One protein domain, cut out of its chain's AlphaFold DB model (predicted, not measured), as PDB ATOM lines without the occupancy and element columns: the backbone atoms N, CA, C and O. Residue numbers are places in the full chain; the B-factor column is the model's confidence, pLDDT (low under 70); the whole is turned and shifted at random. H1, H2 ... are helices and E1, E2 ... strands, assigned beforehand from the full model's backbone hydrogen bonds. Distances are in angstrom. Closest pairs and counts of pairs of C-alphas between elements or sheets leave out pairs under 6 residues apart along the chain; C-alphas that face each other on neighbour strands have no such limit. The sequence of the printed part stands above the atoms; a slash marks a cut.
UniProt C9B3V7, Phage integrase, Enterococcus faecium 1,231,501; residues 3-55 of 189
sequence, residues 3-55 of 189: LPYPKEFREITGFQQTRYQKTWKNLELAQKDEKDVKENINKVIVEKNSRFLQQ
ATOM      1  N   LEU A   3      -1.928 -26.577  88.193       84.38
ATOM      2  CA  LEU A   3      -1.094 -25.976  87.148       84.38
ATOM      3  C   LEU A   3      -1.920 -24.961  86.336       84.38
ATOM      4  O   LEU A   3      -2.990 -25.323  85.854       84.38
ATOM      5  N   PRO A   4      -1.483 -23.700  86.179       84.81
ATOM      6  CA  PRO A   4      -2.217 -22.717  85.385       84.81
ATOM      7  C   PRO A   4      -2.101 -22.992  83.881       84.81
ATOM      8  O   PRO A   4      -1.031 -23.343  83.390       84.81
ATOM      9  N   TYR A   5      -3.194 -22.780  83.144       81.81
ATOM     10  CA  TYR A   5      -3.187 -22.824  81.685       81.81
ATOM     11  C   TYR A   5      -2.817 -21.450  81.099       81.81
ATOM     12  O   TYR A   5      -3.503 -20.458  81.397       81.81
ATOM     13  N   PRO A   6      -1.779 -21.363  80.244       85.62
ATOM     14  CA  PRO A   6      -1.422 -20.129  79.545       85.62
ATOM     15  C   PRO A   6      -2.597 -19.543  78.747       85.62
ATOM     16  O   PRO A   6      -3.491 -20.274  78.320       85.62
ATOM     17  N   LYS A   7      -2.617 -18.216  78.553       83.44
ATOM     18  CA  LYS A   7      -3.674 -17.540  77.773       83.44
ATOM     19  C   LYS A   7      -3.730 -18.065  76.335       83.44
ATOM     20  O   LYS A   7      -4.790 -18.500  75.908       83.44
ATOM     21  N   GLU A   8      -2.576 -18.147  75.676       80.25
ATOM     22  CA  GLU A   8      -2.425 -18.662  74.307       80.25
ATOM     23  C   GLU A   8      -2.992 -20.079  74.161       80.25
ATOM     24  O   GLU A   8      -3.786 -20.363  73.269       80.25
ATOM     25  N   PHE A   9      -2.667 -20.964  75.105       76.88
ATOM     26  CA  PHE A   9      -3.211 -22.318  75.144       76.88
ATOM     27  C   PHE A   9      -4.740 -22.324  75.253       76.88
ATOM     28  O   PHE A   9      -5.402 -23.100  74.569       76.88
ATOM     29  N   ARG A  10      -5.326 -21.461  76.093       74.94
ATOM     30  CA  ARG A  10      -6.786 -21.364  76.258       74.94
ATOM     31  C   ARG A  10      -7.480 -20.809  75.018       74.94
ATOM     32  O   ARG A  10      -8.553 -21.294  74.680       74.94
ATOM     33  N   GLU A  11      -6.866 -19.855  74.331       74.69
ATOM     34  CA  GLU A  11      -7.375 -19.302  73.069       74.69
ATOM     35  C   GLU A  11      -7.367 -20.347  71.951       74.69
ATOM     36  O   GLU A  11      -8.358 -20.497  71.242       74.69
ATOM     37  N   ILE A  12      -6.294 -21.140  71.853       67.94
ATOM     38  CA  ILE A  12      -6.185 -22.228  70.871       67.94
ATOM     39  C   ILE A  12      -7.222 -23.327  71.163       67.94
ATOM     40  O   ILE A  12      -7.823 -23.887  70.245       67.94
ATOM     41  N   THR A  13      -7.439 -23.648  72.442       63.50
ATOM     42  CA  THR A  13      -8.191 -24.839  72.886       63.50
ATOM     43  C   THR A  13      -9.650 -24.597  73.239       63.50
ATOM     44  O   THR A  13     -10.415 -25.557  73.325       63.50
ATOM     45  N   GLY A  14     -10.054 -23.343  73.438       65.31
ATOM     46  CA  GLY A  14     -11.413 -22.974  73.837       65.31
ATOM     47  C   GLY A  14     -11.775 -23.371  75.273       65.31
ATOM     48  O   GLY A  14     -12.952 -23.370  75.636       65.31
ATOM     49  N   PHE A  15     -10.800 -23.740  76.108       69.31
ATOM     50  CA  PHE A  15     -11.055 -24.113  77.499       69.31
ATOM     51  C   PHE A  15     -11.450 -22.905  78.351       69.31
ATOM     52  O   PHE A  15     -10.702 -21.939  78.485       69.31
ATOM     53  N   GLN A  16     -12.605 -23.009  79.016       61.81
ATOM     54  CA  GLN A  16     -13.053 -22.007  79.989       61.81
ATOM     55  C   GLN A  16     -12.316 -22.109  81.334       61.81
ATOM     56  O   GLN A  16     -12.231 -21.133  82.078       61.81
ATOM     57  N   GLN A  17     -11.752 -23.278  81.656       71.25
ATOM     58  CA  GLN A  17     -11.005 -23.480  82.895       71.25
ATOM     59  C   GLN A  17      -9.629 -22.815  82.823       71.25
ATOM     60  O   GLN A  17      -8.890 -22.955  81.850       71.25
ATOM     61  N   THR A  18      -9.256 -22.107  83.888       78.69
ATOM     62  CA  THR A  18      -7.983 -21.377  83.966       78.69
ATOM     63  C   THR A  18      -6.819 -22.240  84.448       78.69
ATOM     64  O   THR A  18      -5.664 -21.841  84.292       78.69
ATOM     65  N   ARG A  19      -7.091 -23.399  85.061       77.75
ATOM     66  CA  ARG A  19      -6.081 -24.245  85.712       77.75
ATOM     67  C   ARG A  19      -6.436 -25.724  85.576       77.75
ATOM     68  O   ARG A  19      -7.604 -26.088  85.671       77.75
ATOM     69  N   TYR A  20      -5.421 -26.567  85.439       78.31
ATOM     70  CA  TYR A  20      -5.519 -28.011  85.603       78.31
ATOM     71  C   TYR A  20      -5.459 -28.374  87.087       78.31
ATOM     72  O   TYR A  20      -4.492 -28.027  87.777       78.31
ATOM     73  N   GLN A  21      -6.467 -29.098  87.571       80.88
ATOM     74  CA  GLN A  21      -6.546 -29.557  88.956       80.88
ATOM     75  C   GLN A  21      -6.809 -31.058  89.006       80.88
ATOM     76  O   GLN A  21      -7.786 -31.549  88.444       80.88
ATOM     77  N   LYS A  22      -5.933 -31.789  89.698       80.50
ATOM     78  CA  LYS A  22      -6.075 -33.230  89.929       80.50
ATOM     79  C   LYS A  22      -5.320 -33.648  91.190       80.50
ATOM     80  O   LYS A  22      -4.343 -33.002  91.592       80.50
ATOM     81  N   THR A  23      -5.802 -34.705  91.833       83.19
ATOM     82  CA  THR A  23      -5.189 -35.345  93.002       83.19
ATOM     83  C   THR A  23      -4.708 -36.748  92.623       83.19
ATOM     84  O   THR A  23      -5.299 -37.407  91.768       83.19
ATOM     85  N   TRP A  24      -3.615 -37.207  93.238       82.44
ATOM     86  CA  TRP A  24      -3.078 -38.558  93.040       82.44
ATOM     87  C   TRP A  24      -2.832 -39.214  94.384       82.44
ATOM     88  O   TRP A  24      -2.640 -38.536  95.391       82.44
ATOM     89  N   LYS A  25      -2.809 -40.547  94.365       82.88
ATOM     90  CA  LYS A  25      -2.483 -41.364  95.533       82.88
ATOM     91  C   LYS A  25      -0.990 -41.304  95.884       82.88
ATOM     92  O   LYS A  25      -0.659 -41.310  97.060       82.88
ATOM     93  N   ASN A  26      -0.111 -41.197  94.876       90.31
ATOM     94  CA  ASN A  26       1.347 -41.263  95.034       90.31
ATOM     95  C   ASN A  26       2.049 -40.077  94.347       90.31
ATOM     96  O   ASN A  26       1.559 -39.559  93.339       90.31
ATOM     97  N   LEU A  27       3.234 -39.712  94.851       84.94
ATOM     98  CA  LEU A  27       4.040 -38.586  94.361       84.94
ATOM     99  C   LEU A  27       4.605 -38.809  92.948       84.94
ATOM    100  O   LEU A  27       4.516 -37.912  92.117       84.94
ATOM    101  N   GLU A  28       5.130 -39.998  92.647       83.56
ATOM    102  CA  GLU A  28       5.718 -40.310  91.330       83.56
ATOM    103  C   GLU A  28       4.701 -40.158  90.189       83.56
ATOM    104  O   GLU A  28       4.989 -39.594  89.135       83.56
ATOM    105  N   LEU A  29       3.466 -40.610  90.427       79.56
ATOM    106  CA  LEU A  29       2.349 -40.451  89.497       79.56
ATOM    107  C   LEU A  29       1.996 -38.977  89.279       79.56
ATOM    108  O   LEU A  29       1.700 -38.590  88.150       79.56
ATOM    109  N   ALA A  30       2.050 -38.161  90.335       84.19
ATOM    110  CA  ALA A  30       1.816 -36.726  90.232       84.19
ATOM    111  C   ALA A  30       2.917 -36.032  89.416       84.19
ATOM    112  O   ALA A  30       2.601 -35.224  88.549       84.19
ATOM    113  N   GLN A  31       4.187 -36.387  89.635       85.44
ATOM    114  CA  GLN A  31       5.324 -35.823  88.895       85.44
ATOM    115  C   GLN A  31       5.290 -36.188  87.408       85.44
ATOM    116  O   GLN A  31       5.551 -35.342  86.552       85.44
ATOM    117  N   LYS A  32       4.932 -37.436  87.086       83.75
ATOM    118  CA  LYS A  32       4.779 -37.874  85.696       83.75
ATOM    119  C   LYS A  32       3.635 -37.136  84.998       83.75
ATOM    120  O   LYS A  32       3.830 -36.610  83.908       83.75
ATOM    121  N   ASP A  33       2.469 -37.050  85.640       74.56
ATOM    122  CA  ASP A  33       1.313 -36.330  85.094       74.56
ATOM    123  C   ASP A  33       1.623 -34.828  84.934       74.56
ATOM    124  O   ASP A  33       1.271 -34.238  83.918       74.56
ATOM    125  N   GLU A  34       2.370 -34.223  85.866       84.69
ATOM    126  CA  GLU A  34       2.836 -32.836  85.746       84.69
ATOM    127  C   GLU A  34       3.694 -32.611  84.502       84.69
ATOM    128  O   GLU A  34       3.463 -31.658  83.751       84.69
ATOM    129  N   LYS A  35       4.687 -33.483  84.292       85.62
ATOM    130  CA  LYS A  35       5.591 -33.409  83.145       85.62
ATOM    131  C   LYS A  35       4.814 -33.560  81.839       85.62
ATOM    132  O   LYS A  35       4.927 -32.695  80.972       85.62
ATOM    133  N   ASP A  36       3.957 -34.575  81.758       78.94
ATOM    134  CA  ASP A  36       3.104 -34.820  80.596       78.94
ATOM    135  C   ASP A  36       2.222 -33.598  80.295       78.94
ATOM    136  O   ASP A  36       2.122 -33.160  79.152       78.94
ATOM    137  N   VAL A  37       1.570 -33.011  81.307       80.06
ATOM    138  CA  VAL A  37       0.685 -31.850  81.113       80.06
ATOM    139  C   VAL A  37       1.463 -30.627  80.624       80.06
ATOM    140  O   VAL A  37       0.979 -29.932  79.731       80.06
ATOM    141  N   LYS A  38       2.661 -30.363  81.155       84.50
ATOM    142  CA  LYS A  38       3.501 -29.246  80.688       84.50
ATOM    143  C   LYS A  38       3.968 -29.444  79.247       84.50
ATOM    144  O   LYS A  38       3.886 -28.506  78.455       84.50
ATOM    145  N   GLU A  39       4.405 -30.649  78.892       81.00
ATOM    146  CA  GLU A  39       4.791 -30.978  77.514       81.00
ATOM    147  C   GLU A  39       3.612 -30.804  76.550       81.00
ATOM    148  O   GLU A  39       3.761 -30.198  75.492       81.00
ATOM    149  N   ASN A  40       2.420 -31.241  76.957       74.88
ATOM    150  CA  ASN A  40       1.189 -31.094  76.183       74.88
ATOM    151  C   ASN A  40       0.805 -29.625  75.960       74.88
ATOM    152  O   ASN A  40       0.423 -29.244  74.854       74.88
ATOM    153  N   ILE A  41       0.914 -28.789  76.999       81.06
ATOM    154  CA  ILE A  41       0.652 -27.348  76.895       81.06
ATOM    155  C   ILE A  41       1.613 -26.702  75.898       81.06
ATOM    156  O   ILE A  41       1.171 -25.975  75.010       81.06
ATOM    157  N   ASN A  42       2.907 -27.001  76.013       82.44
ATOM    158  CA  ASN A  42       3.918 -26.437  75.125       82.44
ATOM    159  C   ASN A  42       3.708 -26.868  73.670       82.44
ATOM    160  O   ASN A  42       3.782 -26.027  72.781       82.44
ATOM    161  N   LYS A  43       3.384 -28.142  73.420       71.62
ATOM    162  CA  LYS A  43       3.106 -28.635  72.062       71.62
ATOM    163  C   LYS A  43       1.904 -27.942  71.428       71.62
ATOM    164  O   LYS A  43       2.019 -27.451  70.313       71.62
ATOM    165  N   VAL A  44       0.795 -27.804  72.161       73.00
ATOM    166  CA  VAL A  44      -0.394 -27.072  71.682       73.00
ATOM    167  C   VAL A  44      -0.061 -25.631  71.304       73.00
ATOM    168  O   VAL A  44      -0.542 -25.141  70.284       73.00
ATOM    169  N   ILE A  45       0.744 -24.949  72.124       79.38
ATOM    170  CA  ILE A  45       1.146 -23.560  71.870       79.38
ATOM    171  C   ILE A  45       2.032 -23.476  70.621       79.38
ATOM    172  O   ILE A  45       1.779 -22.647  69.749       79.38
ATOM    173  N   VAL A  46       3.032 -24.356  70.508       76.75
ATOM    174  CA  VAL A  46       3.968 -24.388  69.372       76.75
ATOM    175  C   VAL A  46       3.248 -24.715  68.061       76.75
ATOM    176  O   VAL A  46       3.467 -24.045  67.055       76.75
ATOM    177  N   GLU A  47       2.362 -25.708  68.069       65.81
ATOM    178  CA  GLU A  47       1.659 -26.184  66.871       65.81
ATOM    179  C   GLU A  47       0.404 -25.360  66.536       65.81
ATOM    180  O   GLU A  47      -0.191 -25.549  65.473       65.81
ATOM    181  N   LYS A  48      -0.018 -24.451  67.430       62.72
ATOM    182  CA  LYS A  48      -1.245 -23.638  67.322       62.72
ATOM    183  C   LYS A  48      -2.503 -24.455  66.999       62.72
ATOM    184  O   LYS A  48      -3.444 -23.951  66.386       62.72
ATOM    185  N   ASN A  49      -2.533 -25.721  67.413       58.78
ATOM    186  CA  ASN A  49      -3.596 -26.663  67.084       58.78
ATOM    187  C   ASN A  49      -4.137 -27.338  68.350       58.78
ATOM    188  O   ASN A  49      -3.430 -28.048  69.064       58.78
ATOM    189  N   SER A  50      -5.428 -27.148  68.622       51.53
ATOM    190  CA  SER A  50      -6.110 -27.714  69.790       51.53
ATOM    191  C   SER A  50      -6.524 -29.169  69.658       51.53
ATOM    192  O   SER A  50      -6.939 -29.768  70.657       51.53
ATOM    193  N   ARG A  51      -6.375 -29.776  68.471       51.47
ATOM    194  CA  ARG A  51      -6.621 -31.216  68.286       51.47
ATOM    195  C   ARG A  51      -5.798 -32.062  69.255       51.47
ATOM    196  O   ARG A  51      -6.277 -33.111  69.673       51.47
ATOM    197  N   PHE A  52      -4.658 -31.551  69.716       50.00
ATOM    198  CA  PHE A  52      -3.806 -32.200  70.705       50.00
ATOM    199  C   PHE A  52      -4.479 -32.447  72.071       50.00
ATOM    200  O   PHE A  52      -4.201 -33.430  72.754       50.00
ATOM    201  N   LEU A  53      -5.458 -31.644  72.487       47.88
ATOM    202  CA  LEU A  53      -6.181 -31.943  73.735       47.88
ATOM    203  C   LEU A  53      -7.267 -33.004  73.576       47.88
ATOM    204  O   LEU A  53      -7.623 -33.677  74.543       47.88
ATOM    205  N   GLN A  54      -7.745 -33.209  72.350       50.69
ATOM    206  CA  GLN A  54      -8.573 -34.361  72.004       50.69
ATOM    207  C   GLN A  54      -7.717 -35.635  71.790       50.69
ATOM    208  O   GLN A  54      -8.264 -36.740  71.835       50.69
ATOM    209  N   GLN A  55      -6.388 -35.495  71.613       49.25
ATOM    210  CA  GLN A  55      -5.432 -36.551  71.223       49.25
ATOM    211  C   GLN A  55      -5.074 -37.590  72.294       49.25
ATOM    212  O   GLN A  55      -4.374 -38.542  71.970       49.25
TER     213      GLN A  55
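What this domain is: This is residues 3 to 55 of the 189 residues of the protein "Phage integrase" of Enterococcus faecium 1,231,501 (UniProt C9B3V7). One long helix, H2, makes the length of the domain; the short helices H1 and H3 both pack on it near its last residues, H1 crossing it, while strand E1 stands off from it. Residues 3 to 4 pair antiparallel with residues 19 to 20 of E1. The 53 printed residues hold H1, E1, H2, H3 in that order, mostly helix, only just compact, close to loose, with a radius of gyration of 11.6 A; they span 33 by 19 by 16 A.

How they stand to each other: H1, residues 7 to 13, touches H2, residues 27 to 47, about perpendicular at 82 degrees; H2 does so with residues 41 to 45 alone, the closest C-alphas being those of Phe 9 and Ile 45, 5.6 A apart. E1, residues 19 to 21, pairs with no named strand and is apart from H1 and H2. H3, residues 51 to 54, touches residues 40 to 44 of H2 alone; the closest C-alphas, of Val 44 and Phe 52, are 6.2 A apart. In H1 and H2 every O i to N i+4 pair is within hydrogen-bond range; H3 is too short for one.

Where its parts are: H1 begins at C-alpha 7 (-3.674, -17.540, 77.773). H2 measures 30.3 A. H3 ends at C-alpha 54 (-8.573, -34.361, 72.004).

The domain as a whole: The farthest C-alphas, of Lys 25 and Lys 48, are 33.3 A apart. The printed part has no cut, and the three links are tight. Residues 12 to 16 and 47 to 55 have pLDDT under 70.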